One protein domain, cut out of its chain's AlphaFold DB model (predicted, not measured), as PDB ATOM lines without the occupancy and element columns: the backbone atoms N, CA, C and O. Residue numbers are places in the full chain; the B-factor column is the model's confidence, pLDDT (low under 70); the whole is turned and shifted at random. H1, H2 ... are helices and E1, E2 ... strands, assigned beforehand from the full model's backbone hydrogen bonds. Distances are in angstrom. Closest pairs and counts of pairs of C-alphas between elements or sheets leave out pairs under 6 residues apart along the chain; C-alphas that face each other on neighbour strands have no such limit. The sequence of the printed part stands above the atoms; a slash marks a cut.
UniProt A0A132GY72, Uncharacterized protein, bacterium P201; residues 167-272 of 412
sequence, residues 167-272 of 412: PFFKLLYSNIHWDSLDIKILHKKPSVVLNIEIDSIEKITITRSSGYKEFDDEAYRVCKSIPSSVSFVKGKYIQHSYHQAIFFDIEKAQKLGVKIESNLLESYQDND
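Overview. This is residues 167 to 272 of the 412 residues of an uncharacterized protein of bacterium P201 (UniProt A0A132GY72). A narrow wall of three antiparallel strands has one long helix, H3, slanting over one face, while its other face is bare of helices. Beyond one end of the wall lie the short helices H2, H4 and H5, with H1 beside H3; past the other end reaches the long link from H3 to E3, residues 226 to 239, which adds to the length. The printed part has 106 residues, with five named helices and three named strands in the order H1 H2 E1 E2 H3 E3 H4 H5; the sheet's order is E2, E1, E3, and the class is mixed, helices and strands. The whole is only just compact, close to loose, with a radius of gyration of the C-alphas of 15.2 A, and elongated, spanning 53 by 27 by 16 A.

Arrangement. H1, residues 167 to 174, and H2, residues 183 to 186, are apart, and neither is on the sheet. E1, residues 191 to 198, and E2, residues 203 to 208, form a hairpin; N 195 and O 205 are within hydrogen-bond range at 2.8 A. H3, residues 213 to 225, is on the sheet, over E2 and E1 at a height of 8.8 A, and runs only just slantwise to the strands, at 33 degrees to E1 on the local plane. The closest C-alphas of H3 and E1 are those of Asp 216 and Val 192, 6.2 A apart. E3, residues 240 to 247, is the antiparallel neighbour of E1, with N 194 and O 244 at 2.9 A. E2, H3 and E3 form a split strand-helix-strand unit, two strands running the same way with E1 between them, and its crossover is left-handed. H4, residues 250 to 255, only just touches H1, with 3 pairs of C-alphas within 8 A, the closest those of Ala 253 and Tyr 173 at 5.9 A. H5, residues 262 to 270, touches H2, the closest C-alphas being those of Tyr 268 and Ile 183, 6.6 A apart. In H1, H3, H4 and H5 every O i to N i+4 pair is within hydrogen-bond range; H2 is too short for such a pair.

Along the chain. H1 begins at C-alpha 167, (30.297, 31.686, -8.003), and is 10.3 A long; H2 is 4.8 A. E1 measures 21.7 A, E2 15.4 A, H3 18.2 A and E3 22.0 A, the last beginning at C-alpha 240, (15.043, 42.522, -4.629). H4 is 8.8 A long, and H5, 12.3 A, ends at C-alpha 270, (56.529, 42.831, 1.589).

Size, cuts and confidence. The two C-alphas farthest apart, those of Lys 234 and Asp 270, are 53.5 A from each other. The printed part has no cut, and the link from H3 to E3 is long. The mean pLDDT of the printed part is 82.0, with residues 198 to 202, 227 to 239 and 267 to 272 under 70.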
ATOM      1  N   PRO A 167      30.171  31.137  -6.655       75.25
ATOM      2  CA  PRO A 167      30.297  31.686  -8.003       75.25
ATOM      3  C   PRO A 167      30.091  33.204  -8.066       75.25
ATOM      4  O   PRO A 167      30.811  33.873  -8.806       75.25
ATOM      5  N   PHE A 168      29.182  33.762  -7.257       78.50
ATOM      6  CA  PHE A 168      28.945  35.204  -7.199       78.50
ATOM      7  C   PHE A 168      30.159  35.945  -6.633       78.50
ATOM      8  O   PHE A 168      30.663  36.878  -7.257       78.50
ATOM      9  N   PHE A 169      30.693  35.501  -5.489       82.12
ATOM     10  CA  PHE A 169      31.885  36.128  -4.913       82.12
ATOM     11  C   PHE A 169      33.105  35.965  -5.816       82.12
ATOM     12  O   PHE A 169      33.866  36.910  -5.993       82.12
ATOM     13  N   LYS A 170      33.285  34.800  -6.440       85.56
ATOM     14  CA  LYS A 170      34.374  34.607  -7.396       85.56
ATOM     15  C   LYS A 170      34.256  35.568  -8.577       85.56
ATOM     16  O   LYS A 170      35.255  36.191  -8.931       85.56
ATOM     17  N   LEU A 171      33.063  35.728  -9.154       85.81
ATOM     18  CA  LEU A 171      32.822  36.687 -10.233       85.81
ATOM     19  C   LEU A 171      33.113  38.121  -9.780       85.81
ATOM     20  O   LEU A 171      33.814  38.848 -10.477       85.81
ATOM     21  N   LEU A 172      32.616  38.514  -8.606       88.44
ATOM     22  CA  LEU A 172      32.814  39.849  -8.050       88.44
ATOM     23  C   LEU A 172      34.307  40.160  -7.881       88.44
ATOM     24  O   LEU A 172      34.794  41.147  -8.421       88.44
ATOM     25  N   TYR A 173      35.053  39.288  -7.199       91.56
ATOM     26  CA  TYR A 173      36.479  39.504  -6.937       91.56
ATOM     27  C   TYR A 173      37.344  39.387  -8.203       91.56
ATOM     28  O   TYR A 173      38.378  40.044  -8.287       91.56
ATOM     29  N   SER A 174      36.924  38.595  -9.197       91.44
ATOM     30  CA  SER A 174      37.629  38.480 -10.486       91.44
ATOM     31  C   SER A 174      37.478  39.713 -11.372       91.44
ATOM     32  O   SER A 174      38.281  39.902 -12.277       91.44
ATOM     33  N   ASN A 175      36.450  40.532 -11.140       92.56
ATOM     34  CA  ASN A 175      36.228  41.760 -11.897       92.56
ATOM     35  C   ASN A 175      36.890  42.986 -11.261       92.56
ATOM     36  O   ASN A 175      36.867  44.042 -11.887       92.56
ATOM     37  N   ILE A 176      37.463  42.873 -10.055       94.94
ATOM     38  CA  ILE A 176      38.213  43.965  -9.423       94.94
ATOM     39  C   ILE A 176      39.532  44.182 -10.181       94.94
ATOM     40  O   ILE A 176      40.291  43.244 -10.420       94.94
ATOM     41  N   HIS A 177      39.822  45.432 -10.527       95.06
ATOM     42  CA  HIS A 177      41.092  45.883 -11.081       95.06
ATOM     43  C   HIS A 177      42.094  46.116  -9.949       95.06
ATOM     44  O   HIS A 177      42.382  47.255  -9.573       95.06
ATOM     45  N   TRP A 178      42.605  45.023  -9.387       93.62
ATOM     46  CA  TRP A 178      43.495  45.042  -8.222       93.62
ATOM     47  C   TRP A 178      44.716  45.947  -8.413       93.62
ATOM     48  O   TRP A 178      45.070  46.684  -7.498       93.62
ATOM     49  N   ASP A 179      45.277  45.979  -9.622       89.44
ATOM     50  CA  ASP A 179      46.491  46.742  -9.946       89.44
ATOM     51  C   ASP A 179      46.261  48.260 -10.038       89.44
ATOM     52  O   ASP A 179      47.209  49.037 -10.128       89.44
ATOM     53  N   SER A 180      44.998  48.701 -10.015       90.19
ATOM     54  CA  SER A 180      44.630  50.124 -10.028       90.19
ATOM     55  C   SER A 180      44.461  50.734  -8.632       90.19
ATOM     56  O   SER A 180      44.248  51.941  -8.519       90.19
ATOM     57  N   LEU A 181      44.538  49.918  -7.575       92.69
ATOM     58  CA  LEU A 181      44.281  50.327  -6.194       92.69
ATOM     59  C   LEU A 181      45.587  50.624  -5.447       92.69
ATOM     60  O   LEU A 181      46.597  49.952  -5.656       92.69
ATOM     61  N   ASP A 182      45.574  51.605  -4.536       89.75
ATOM     62  CA  ASP A 182      46.748  51.901  -3.708       89.75
ATOM     63  C   ASP A 182      47.038  50.730  -2.766       89.75
ATOM     64  O   ASP A 182      46.291  50.434  -1.821       89.75
ATOM     65  N   ILE A 183      48.180  50.089  -2.995       86.38
ATOM     66  CA  ILE A 183      48.612  48.939  -2.222       86.38
ATOM     67  C   ILE A 183      48.750  49.237  -0.733       86.38
ATOM     68  O   ILE A 183      48.344  48.422   0.089       86.38
ATOM     69  N   LYS A 184      49.202  50.439  -0.355       84.44
ATOM     70  CA  LYS A 184      49.349  50.831   1.057       84.44
ATOM     71  C   LYS A 184      48.005  50.865   1.776       84.44
ATOM     72  O   LYS A 184      47.944  50.698   2.996       84.44
ATOM     73  N   ILE A 185      46.931  51.123   1.033       85.75
ATOM     74  CA  ILE A 185      45.567  51.106   1.550       85.75
ATOM     75  C   ILE A 185      45.008  49.679   1.512       85.75
ATOM     76  O   ILE A 185      44.340  49.299   2.472       85.75
ATOM     77  N   LEU A 186      45.332  48.869   0.495       85.62
ATOM     78  CA  LEU A 186      44.922  47.456   0.408       85.62
ATOM     79  C   LEU A 186      45.282  46.649   1.668       85.62
ATOM     80  O   LEU A 186      44.447  45.882   2.140       85.62
ATOM     81  N   HIS A 187      46.445  46.884   2.288       80.31
ATOM     82  CA  HIS A 187      46.824  46.250   3.570       80.31
ATOM     83  C   HIS A 187      45.849  46.512   4.717       80.31
ATOM     84  O   HIS A 187      45.697  45.704   5.630       80.31
ATOM     85  N   LYS A 188      45.151  47.648   4.681       83.81
ATOM     86  CA  LYS A 188      44.138  47.995   5.685       83.81
ATOM     87  C   LYS A 188      42.809  47.284   5.434       83.81
ATOM     88  O   LYS A 188      41.869  47.502   6.199       83.81
ATOM     89  N   LYS A 189      42.724  46.477   4.369       89.62
ATOM     90  CA  LYS A 189      41.558  45.694   3.954       89.62
ATOM     91  C   LYS A 189      40.281  46.546   3.937       89.62
ATOM     92  O   LYS A 189      39.332  46.255   4.676       89.62
ATOM     93  N   PRO A 190      40.248  47.645   3.153       92.25
ATOM     94  CA  PRO A 190      39.102  48.539   3.124       92.25
ATOM     95  C   PRO A 190      37.845  47.778   2.701       92.25
ATOM     96  O   PRO A 190      37.894  46.779   1.979       92.25
ATOM     97  N   SER A 191      36.695  48.256   3.171       94.69
ATOM     98  CA  SER A 191      35.408  47.645   2.853       94.69
ATOM     99  C   SER A 191      34.395  48.684   2.415       94.69
ATOM    100  O   SER A 191      34.341  49.780   2.968       94.69
ATOM    101  N   VAL A 192      33.584  48.309   1.433       93.38
ATOM    102  CA  VAL A 192      32.487  49.119   0.904       93.38
ATOM    103  C   VAL A 192      31.215  48.299   1.024       93.38
ATOM    104  O   VAL A 192      31.206  47.117   0.681       93.38
ATOM    105  N   VAL A 193      30.141  48.908   1.520       92.12
ATOM    106  CA  VAL A 193      28.814  48.283   1.524       92.12
ATOM    107  C   VAL A 193      27.930  49.029   0.544       92.12
ATOM    108  O   VAL A 193      27.788  50.250   0.624       92.12
ATOM    109  N   LEU A 194      27.342  48.281  -0.383       90.25
ATOM    110  CA  LEU A 194      26.427  48.776  -1.397       90.25
ATOM    111  C   LEU A 194      25.046  48.173  -1.154       90.25
ATOM    112  O   LEU A 194      24.925  46.993  -0.842       90.25
ATOM    113  N   ASN A 195      24.002  48.976  -1.298       86.88
ATOM    114  CA  ASN A 195      22.645  48.501  -1.509       86.88
ATOM    115  C   ASN A 195      22.404  48.411  -3.016       86.88
ATOM    116  O   ASN A 195      22.566  49.409  -3.724       86.88
ATOM    117  N   ILE A 196      22.037  47.226  -3.485       81.88
ATOM    118  CA  ILE A 196      21.713  46.962  -4.883       81.88
ATOM    119  C   ILE A 196      20.213  46.709  -4.935       81.88
ATOM    120  O   ILE A 196      19.734  45.698  -4.431       81.88
ATOM    121  N   GLU A 197      19.478  47.665  -5.493       77.12
ATOM    122  CA  GLU A 197      18.054  47.552  -5.792       77.12
ATOM    123  C   GLU A 197      17.918  47.041  -7.228       77.12
ATOM    124  O   GLU A 197      18.202  47.762  -8.189       77.12
ATOM    125  N   ILE A 198      17.503  45.786  -7.364       69.44
ATOM    126  CA  ILE A 198      17.160  45.174  -8.644       69.44
ATOM    127  C   ILE A 198      15.669  45.400  -8.872       69.44
ATOM    128  O   ILE A 198      14.829  44.786  -8.214       69.44
ATOM    129  N   ASP A 199      15.357  46.307  -9.790       64.56
ATOM    130  CA  ASP A 199      14.031  46.505 -10.380       64.56
ATOM    131  C   ASP A 199      14.180  46.488 -11.920       64.56
ATOM    132  O   ASP A 199      15.168  45.977 -12.446       64.56
ATOM    133  N   SER A 200      13.243  47.068 -12.673       53.16
ATOM    134  CA  SER A 200      13.377  47.329 -14.116       53.16
ATOM    135  C   SER A 200      14.646  48.111 -14.507       53.16
ATOM    136  O   SER A 200      15.074  48.047 -15.661       53.16
ATOM    137  N   ILE A 201      15.250  48.836 -13.557       57.19
ATOM    138  CA  ILE A 201      16.537  49.525 -13.676       57.19
ATOM    139  C   ILE A 201      17.340  49.217 -12.412       57.19
ATOM    140  O   ILE A 201      16.870  49.472 -11.303       57.19
ATOM    141  N   GLU A 202      18.557  48.703 -12.569       67.06
ATOM    142  CA  GLU A 202      19.455  48.471 -11.439       67.06
ATOM    143  C   GLU A 202      19.893  49.793 -10.820       67.06
ATOM    144  O   GLU A 202      20.520  50.640 -11.468       67.06
ATOM    145  N   LYS A 203      19.583  49.963  -9.538       82.50
ATOM    146  CA  LYS A 203      20.008  51.119  -8.760       82.50
ATOM    147  C   LYS A 203      20.975  50.670  -7.677       82.50
ATOM    148  O   LYS A 203      20.623  49.950  -6.750       82.50
ATOM    149  N   ILE A 204      22.208  51.149  -7.785       86.81
ATOM    150  CA  ILE A 204      23.289  50.848  -6.847       86.81
ATOM    151  C   ILE A 204      23.553  52.094  -6.006       86.81
ATOM    152  O   ILE A 204      23.809  53.170  -6.547       86.81
ATOM    153  N   THR A 205      23.497  51.951  -4.683       90.88
ATOM    154  CA  THR A 205      23.767  53.034  -3.725       90.88
ATOM    155  C   THR A 205      24.812  52.577  -2.717       90.88
ATOM    156  O   THR A 205      24.651  51.529  -2.104       90.88
ATOM    157  N   ILE A 206      25.869  53.357  -2.497       92.38
ATOM    158  CA  ILE A 206      26.842  53.066  -1.436       92.38
ATOM    159  C   ILE A 206      26.205  53.423  -0.089       92.38
ATOM    160  O   ILE A 206      25.897  54.584   0.166       92.38
ATOM    161  N   THR A 207      25.995  52.428   0.773       92.81
ATOM    162  CA  THR A 207      25.465  52.619   2.133       92.81
ATOM    163  C   THR A 207      26.572  52.786   3.167       92.81
ATOM    164  O   THR A 207      26.346  53.394   4.212       92.81
ATOM    165  N   ARG A 208      27.779  52.286   2.878       94.44
ATOM    166  CA  ARG A 208      28.980  52.514   3.687       94.44
ATOM    167  C   ARG A 208      30.205  52.660   2.791       94.44
ATOM    168  O   ARG A 208      30.565  51.719   2.091       94.44
ATOM    169  N   SER A 209      30.842  53.823   2.871       94.88
ATOM    170  CA  SER A 209      32.119  54.123   2.215       94.88
ATOM    171  C   SER A 209      33.290  53.455   2.942       94.88
ATOM    172  O   SER A 209      33.266  53.300   4.169       94.88
ATOM    173  N   SER A 210      34.331  53.117   2.185       93.00
ATOM    174  CA  SER A 210      35.634  52.690   2.704       93.00
ATOM    175  C   SER A 210      36.455  53.827   3.322       93.00
ATOM    176  O   SER A 210      37.427  53.564   4.031       93.00
ATOM    177  N   GLY A 211      36.082  55.083   3.051       93.44
ATOM    178  CA  GLY A 211      36.888  56.272   3.333       93.44
ATOM    179  C   GLY A 211      37.879  56.632   2.220       93.44
ATOM    180  O   GLY A 211      38.551  57.655   2.335       93.44
ATOM    181  N   TYR A 212      37.951  55.839   1.144       95.31
ATOM    182  CA  TYR A 212      38.873  56.033   0.024       95.31
ATOM    183  C   TYR A 212      38.107  55.981  -1.304       95.31
ATOM    184  O   TYR A 212      37.517  54.961  -1.660       95.31
ATOM    185  N   LYS A 213      38.113  57.093  -2.051       95.31
ATOM    186  CA  LYS A 213      37.263  57.259  -3.241       95.31
ATOM    187  C   LYS A 213      37.526  56.196  -4.313       95.31
ATOM    188  O   LYS A 213      36.577  55.680  -4.886       95.31
ATOM    189  N   GLU A 214      38.787  55.850  -4.557       95.50
ATOM    190  CA  GLU A 214      39.173  54.821  -5.535       95.50
ATOM    191  C   GLU A 214      38.554  53.443  -5.242       95.50
ATOM    192  O   GLU A 214      38.079  52.779  -6.159       95.50
ATOM    193  N   PHE A 215      38.460  53.043  -3.971       96.19
ATOM    194  CA  PHE A 215      37.847  51.775  -3.565       96.19
ATOM    195  C   PHE A 215      36.320  51.823  -3.671       96.19
ATOM    196  O   PHE A 215      35.694  50.843  -4.071       96.19
ATOM    197  N   ASP A 216      35.711  52.961  -3.339       96.12
ATOM    198  CA  ASP A 216      34.268  53.178  -3.475       96.12
ATOM    199  C   ASP A 216      33.827  53.161  -4.951       96.12
ATOM    200  O   ASP A 216      32.850  52.493  -5.302       96.12
ATOM    201  N   ASP A 217      34.568  53.862  -5.816       96.12
ATOM    202  CA  ASP A 217      34.344  53.902  -7.265       96.12
ATOM    203  C   ASP A 217      34.508  52.507  -7.881       96.12
ATOM    204  O   ASP A 217      33.687  52.081  -8.699       96.12
ATOM    205  N   GLU A 218      35.545  51.778  -7.468       96.19
ATOM    206  CA  GLU A 218      35.825  50.436  -7.960       96.19
ATOM    207  C   GLU A 218      34.755  49.433  -7.518       96.19
ATOM    208  O   GLU A 218      34.238  48.665  -8.331       96.19
ATOM    209  N   ALA A 219      34.338  49.492  -6.251       94.50
ATOM    210  CA  ALA A 219      33.242  48.681  -5.736       94.50
ATOM    211  C   ALA A 219      31.932  48.944  -6.498       94.50
ATOM    212  O   ALA A 219      31.216  48.007  -6.860       94.50
ATOM    213  N   TYR A 220      31.633  50.214  -6.792       93.31
ATOM    214  CA  TYR A 220      30.478  50.594  -7.604       93.31
ATOM    215  C   TYR A 220      30.581  50.051  -9.036       93.31
ATOM    216  O   TYR A 220      29.619  49.469  -9.545       93.31
ATOM    217  N   ARG A 221      31.744  50.205  -9.683       93.25
ATOM    218  CA  ARG A 221      31.995  49.727 -11.049       93.25
ATOM    219  C   ARG A 221      31.812  48.218 -11.157       93.25
ATOM    220  O   ARG A 221      31.117  47.764 -12.064       93.25
ATOM    221  N   VAL A 222      32.408  47.457 -10.240       90.75
ATOM    222  CA  VAL A 222      32.315  45.993 -10.226       90.75
ATOM    223  C   VAL A 222      30.868  45.554 -10.056       90.75
ATOM    224  O   VAL A 222      30.380  44.794 -10.890       90.75
ATOM    225  N   CYS A 223      30.148  46.086  -9.065       86.44
ATOM    226  CA  CYS A 223      28.734  45.757  -8.864       86.44
ATOM    227  C   CYS A 223      27.875  46.072 -10.094       86.44
ATOM    228  O   CYS A 223      27.008  45.281 -10.437       86.44
ATOM    229  N   LYS A 224      28.145  47.185 -10.786       85.31
ATOM    230  CA  LYS A 224      27.442  47.568 -12.020       85.31
ATOM    231  C   LYS A 224      27.770  46.666 -13.217       85.31
ATOM    232  O   LYS A 224      27.010  46.621 -14.177       85.31
ATOM    233  N   SER A 225      28.928  46.009 -13.202       81.31
ATOM    234  CA  SER A 225      29.382  45.137 -14.294       81.31
ATOM    235  C   SER A 225      28.882  43.696 -14.187       81.31
ATOM    236  O   SER A 225      28.964  42.950 -15.163       81.31
ATOM    237  N   ILE A 226      28.383  43.292 -13.015       75.19
ATOM    238  CA  ILE A 226      27.832  41.952 -12.811       75.19
ATOM    239  C   ILE A 226      26.526  41.858 -13.614       75.19
ATOM    240  O   ILE A 226      25.681  42.740 -13.473       75.19
ATOM    241  N   PRO A 227      26.347  40.829 -14.468       67.88
ATOM    242  CA  PRO A 227      25.098  40.631 -15.186       67.88
ATOM    243  C   PRO A 227      23.944  40.591 -14.200       67.88
ATOM    244  O   PRO A 227      24.044  39.933 -13.161       67.88
ATOM    245  N   SER A 228      22.865  41.278 -14.552       61.72
ATOM    246  CA  SER A 228      21.754  41.480 -13.647       61.72
ATOM    247  C   SER A 228      21.276  40.162 -13.049       61.72
ATOM    248  O   SER A 228      20.940  39.203 -13.754       61.72
ATOM    249  N   SER A 229      21.278  40.087 -11.717       58.84
ATOM    250  CA  SER A 229      20.794  38.928 -10.970       58.84
ATOM    251  C   SER A 229      19.269  38.936 -10.907       58.84
ATOM    252  O   SER A 229      18.649  38.904  -9.847       58.84
ATOM    253  N   VAL A 230      18.654  39.016 -12.089       58.88
ATOM    254  CA  VAL A 230      17.208  39.040 -12.248       58.88
ATOM    255  C   VAL A 230      16.676  37.646 -11.989       58.88
ATOM    256  O   VAL A 230      16.861  36.733 -12.793       58.88
ATOM    257  N   SER A 231      15.964  37.515 -10.878       64.81
ATOM    258  CA  SER A 231      15.094  36.377 -10.650       64.81
ATOM    259  C   SER A 231      13.697  36.704 -11.165       64.81
ATOM    260  O   SER A 231      13.119  37.750 -10.848       64.81
ATOM    261  N   PHE A 232      13.144  35.796 -11.961       62.06
ATOM    262  CA  PHE A 232      11.733  35.845 -12.328       62.06
ATOM    263  C   PHE A 232      10.948  34.945 -11.378       62.06
ATOM    264  O   PHE A 232      11.384  33.839 -11.069       62.06
ATOM    265  N   VAL A 233       9.773  35.400 -10.946       68.62
ATOM    266  CA  VAL A 233       8.744  34.548 -10.333       68.62
ATOM    267  C   VAL A 233       7.467  34.719 -11.120       68.62
ATOM    268  O   VAL A 233       6.975  35.836 -11.305       68.62
ATOM    269  N   LYS A 234       6.924  33.607 -11.626       68.94
ATOM    270  CA  LYS A 234       5.700  33.601 -12.449       68.94
ATOM    271  C   LYS A 234       5.791  34.544 -13.661       68.94
ATOM    272  O   LYS A 234       4.772  35.049 -14.141       68.94
ATOM    273  N   GLY A 235       7.003  34.791 -14.162       64.75
ATOM    274  CA  GLY A 235       7.272  35.661 -15.310       64.75
ATOM    275  C   GLY A 235       7.212  37.152 -14.988       64.75
ATOM    276  O   GLY A 235       7.133  37.966 -15.904       64.75
ATOM    277  N   LYS A 236       7.215  37.515 -13.703       69.88
ATOM    278  CA  LYS A 236       7.383  38.890 -13.233       69.88
ATOM    279  C   LYS A 236       8.765  39.049 -12.613       69.88
ATOM    280  O   LYS A 236       9.247  38.133 -11.949       69.88
ATOM    281  N   TYR A 237       9.360  40.221 -12.813       69.25
ATOM    282  CA  TYR A 237      10.548  40.646 -12.080       69.25
ATOM    283  C   TYR A 237      10.226  40.654 -10.590       69.25
ATOM    284  O   TYR A 237       9.203  41.217 -10.185       69.25
ATOM    285  N   ILE A 238      11.077  40.029  -9.784       69.19
ATOM    286  CA  ILE A 238      11.004  40.218  -8.342       69.19
ATOM    287  C   ILE A 238      11.903  41.389  -7.998       69.19
ATOM    288  O   ILE A 238      13.106  41.349  -8.251       69.19
ATOM    289  N   GLN A 239      11.308  42.420  -7.406       65.75
ATOM    290  CA  GLN A 239      12.091  43.495  -6.836       65.75
ATOM    291  C   GLN A 239      12.851  42.947  -5.629       65.75
ATOM    292  O   GLN A 239      12.249  42.547  -4.629       65.75
ATOM    293  N   HIS A 240      14.174  42.925  -5.724       70.38
ATOM    294  CA  HIS A 240      15.043  42.522  -4.629       70.38
ATOM    295  C   HIS A 240      16.017  43.648  -4.324       70.38
ATOM    296  O   HIS A 240      16.708  44.144  -5.208       70.38
ATOM    297  N   SER A 241      16.085  44.033  -3.055       73.38
ATOM    298  CA  SER A 241      17.193  44.821  -2.531       73.38
ATOM    299  C   SER A 241      18.083  43.910  -1.704       73.38
ATOM    300  O   SER A 241      17.583  43.241  -0.795       73.38
ATOM    301  N   TYR A 242      19.382  43.899  -1.972       75.94
ATOM    302  CA  TYR A 242      20.338  43.243  -1.086       75.94
ATOM    303  C   TYR A 242      21.539  44.135  -0.801       75.94
ATOM    304  O   TYR A 242      21.936  44.988  -1.598       75.94
ATOM    305  N   HIS A 243      22.117  43.919   0.378       82.19
ATOM    306  CA  HIS A 243      23.337  44.583   0.798       82.19
ATOM    307  C   HIS A 243      24.541  43.732   0.417       82.19
ATOM    308  O   HIS A 243      24.708  42.623   0.920       82.19
ATOM    309  N   GLN A 244      25.404  44.276  -0.435       86.38
ATOM    310  CA  GLN A 244      26.666  43.659  -0.798       86.38
ATOM    311  C   GLN A 244      27.814  44.347  -0.072       86.38
ATOM    312  O   GLN A 244      28.080  45.527  -0.294       86.38
ATOM    313  N   ALA A 245      28.527  43.596   0.764       89.94
ATOM    314  CA  ALA A 245      29.790  44.037   1.338       89.94
ATOM    315  C   ALA A 245      30.954  43.525   0.479       89.94
ATOM    316  O   ALA A 245      31.122  42.315   0.295       89.94
ATOM    317  N   ILE A 246      31.760  44.442  -0.047       91.25
ATOM    318  CA  ILE A 246      33.011  44.139  -0.739       91.25
ATOM    319  C   ILE A 246      34.147  44.422   0.232       91.25
ATOM    320  O   ILE A 246      34.273  45.536   0.736       91.25
ATOM    321  N   PHE A 247      34.959  43.402   0.500       92.81
ATOM    322  CA  PHE A 247      36.186  43.526   1.282       92.81
ATOM    323  C   PHE A 247      37.358  43.395   0.323       92.81
ATOM    324  O   PHE A 247      37.523  42.329  -0.273       92.81
ATOM    325  N   PHE A 248      38.146  44.452   0.173       93.88
ATOM    326  CA  PHE A 248      39.336  44.443  -0.667       93.88
ATOM    327  C   PHE A 248      40.464  43.730   0.079       93.88
ATOM    328  O   PHE A 248      41.278  44.347   0.757       93.88
ATOM    329  N   ASP A 249      40.433  42.403   0.005       91.50
ATOM    330  CA  ASP A 249      41.347  41.485   0.678       91.50
ATOM    331  C   ASP A 249      41.895  40.495  -0.359       91.50
ATOM    332  O   ASP A 249      41.156  39.648  -0.878       91.50
ATOM    333  N   ILE A 250      43.188  40.630  -0.667       88.19
ATOM    334  CA  ILE A 250      43.906  39.822  -1.661       88.19
ATOM    335  C   ILE A 250      43.903  38.340  -1.269       88.19
ATOM    336  O   ILE A 250      43.629  37.481  -2.111       88.19
ATOM    337  N   GLU A 251      44.106  38.022   0.011       86.88
ATOM    338  CA  GLU A 251      44.133  36.638   0.499       86.88
ATOM    339  C   GLU A 251      42.770  35.965   0.307       86.88
ATOM    340  O   GLU A 251      42.668  34.794  -0.073       86.88
ATOM    341  N   LYS A 252      41.688  36.715   0.555       88.19
ATOM    342  CA  LYS A 252      40.323  36.233   0.325       88.19
ATOM    343  C   LYS A 252      40.065  35.984  -1.161       88.19
ATOM    344  O   LYS A 252      39.467  34.961  -1.497       88.19
ATOM    345  N   ALA A 253      40.527  36.871  -2.041       88.19
ATOM    346  CA  ALA A 253      40.398  36.690  -3.485       88.19
ATOM    347  C   ALA A 253      41.122  35.414  -3.955       88.19
ATOM    348  O   ALA A 253      40.551  34.601  -4.685       88.19
ATOM    349  N   GLN A 254      42.345  35.183  -3.468       88.50
ATOM    350  CA  GLN A 254      43.123  33.984  -3.790       88.50
ATOM    351  C   GLN A 254      42.437  32.697  -3.321       88.50
ATOM    352  O   GLN A 254      42.384  31.724  -4.075       88.50
ATOM    353  N   LYS A 255      41.842  32.687  -2.119       88.38
ATOM    354  CA  LYS A 255      41.057  31.540  -1.615       88.38
ATOM    355  C   LYS A 255      39.840  31.219  -2.489       88.38
ATOM    356  O   LYS A 255      39.437  30.063  -2.565       88.38
ATOM    357  N   LEU A 256      39.280  32.216  -3.175       86.44
ATOM    358  CA  LEU A 256      38.208  32.043  -4.167       86.44
ATOM    359  C   LEU A 256      38.733  31.610  -5.554       86.44
ATOM    360  O   LEU A 256      37.950  31.415  -6.489       86.44
ATOM    361  N   GLY A 257      40.050  31.441  -5.703       88.38
ATOM    362  CA  GLY A 257      40.710  31.075  -6.953       88.38
ATOM    363  C   GLY A 257      40.797  32.222  -7.961       88.38
ATOM    364  O   GLY A 257      40.842  31.960  -9.165       88.38
ATOM    365  N   VAL A 258      40.768  33.477  -7.496       89.81
ATOM    366  CA  VAL A 258      40.993  34.661  -8.335       89.81
ATOM    367  C   VAL A 258      42.489  34.824  -8.583       89.81
ATOM    368  O   VAL A 258      43.290  34.762  -7.652       89.81
ATOM    369  N   LYS A 259      42.868  35.015  -9.849       87.94
ATOM    370  CA  LYS A 259      44.253  35.308 -10.230       87.94
ATOM    371  C   LYS A 259      44.511  36.799 -10.039       87.94
ATOM    372  O   LYS A 259      43.797  37.608 -10.620       87.94
ATOM    373  N   ILE A 260      45.519  37.124  -9.240       86.56
ATOM    374  CA  ILE A 260      46.031  38.480  -9.024       86.56
ATOM    375  C   ILE A 260      47.454  38.511  -9.589       86.56
ATOM    376  O   ILE A 260      48.150  37.491  -9.519       86.56
ATOM    377  N   GLU A 261      47.862  39.625 -10.197       85.69
ATOM    378  CA  GLU A 261      49.199  39.751 -10.778       85.69
ATOM    379  C   GLU A 261      50.301  39.585  -9.711       85.69
ATOM    380  O   GLU A 261      50.152  39.961  -8.546       85.69
ATOM    381  N   SER A 262      51.417  38.956 -10.096       70.81
ATOM    382  CA  SER A 262      52.478  38.545  -9.163       70.81
ATOM    383  C   SER A 262      53.232  39.724  -8.542       70.81
ATOM    384  O   SER A 262      53.578  39.676  -7.370       70.81
ATOM    385  N   ASN A 263      53.425  40.801  -9.300       75.75
ATOM    386  CA  ASN A 263      54.007  42.070  -8.847       75.75
ATOM    387  C   ASN A 263      53.203  42.719  -7.701       75.75
ATOM    388  O   ASN A 263      53.785  43.250  -6.752       75.75
ATOM    389  N   LEU A 264      51.870  42.669  -7.765       75.56
ATOM    390  CA  LEU A 264      50.998  43.168  -6.705       75.56
ATOM    391  C   LEU A 264      51.063  42.269  -5.464       75.56
ATOM    392  O   LEU A 264      51.051  42.752  -4.337       75.56
ATOM    393  N   LEU A 265      51.170  40.955  -5.665       70.81
ATOM    394  CA  LEU A 265      51.309  39.985  -4.580       70.81
ATOM    395  C   LEU A 265      52.620  40.136  -3.814       70.81
ATOM    396  O   LEU A 265      52.598  40.115  -2.590       70.81
ATOM    397  N   GLU A 266      53.733  40.320  -4.520       70.19
ATOM    398  CA  GLU A 266      55.050  40.552  -3.916       70.19
ATOM    399  C   GLU A 266      55.026  41.820  -3.053       70.19
ATOM    400  O   GLU A 266      55.318  41.783  -1.861       70.19
ATOM    401  N   SER A 267      54.527  42.925  -3.607       67.56
ATOM    402  CA  SER A 267      54.439  44.202  -2.891       67.56
ATOM    403  C   SER A 267      53.405  44.219  -1.750       67.56
ATOM    404  O   SER A 267      53.550  44.993  -0.798       67.56
ATOM    405  N   TYR A 268      52.395  43.342  -1.804       65.19
ATOM    406  CA  TYR A 268      51.430  43.113  -0.722       65.19
ATOM    407  C   TYR A 268      51.966  42.144   0.344       65.19
ATOM    408  O   TYR A 268      51.521  42.159   1.482       65.19
ATOM    409  N   GLN A 269      52.927  41.284   0.028       64.69
ATOM    410  CA  GLN A 269      53.568  40.426   1.028       64.69
ATOM    411  C   GLN A 269      54.711  41.155   1.744       64.69
ATOM    412  O   GLN A 269      54.909  40.950   2.941       64.69
ATOM    413  N   ASP A 270      55.396  42.067   1.051       56.28
ATOM    414  CA  ASP A 270      56.529  42.831   1.589       56.28
ATOM    415  C   ASP A 270      56.122  43.875   2.647       56.28
ATOM    416  O   ASP A 270      56.868  44.156   3.583       56.28
ATOM    417  N   ASN A 271      54.921  44.445   2.544       51.22
ATOM    418  CA  ASN A 271      54.423  45.471   3.475       51.22
ATOM    419  C   ASN A 271      53.707  44.895   4.714       51.22
ATOM    420  O   ASN A 271      53.555  45.610   5.704       51.22
ATOM    421  N   ASP A 272      53.293  43.623   4.692       48.66
ATOM    422  CA  ASP A 272      52.693  42.942   5.855       48.66
ATOM    423  C   ASP A 272      53.757  42.445   6.856       48.66
ATOM    424  O   ASP A 272      53.427  41.841   7.876       48.66
TER     425      ASP A 272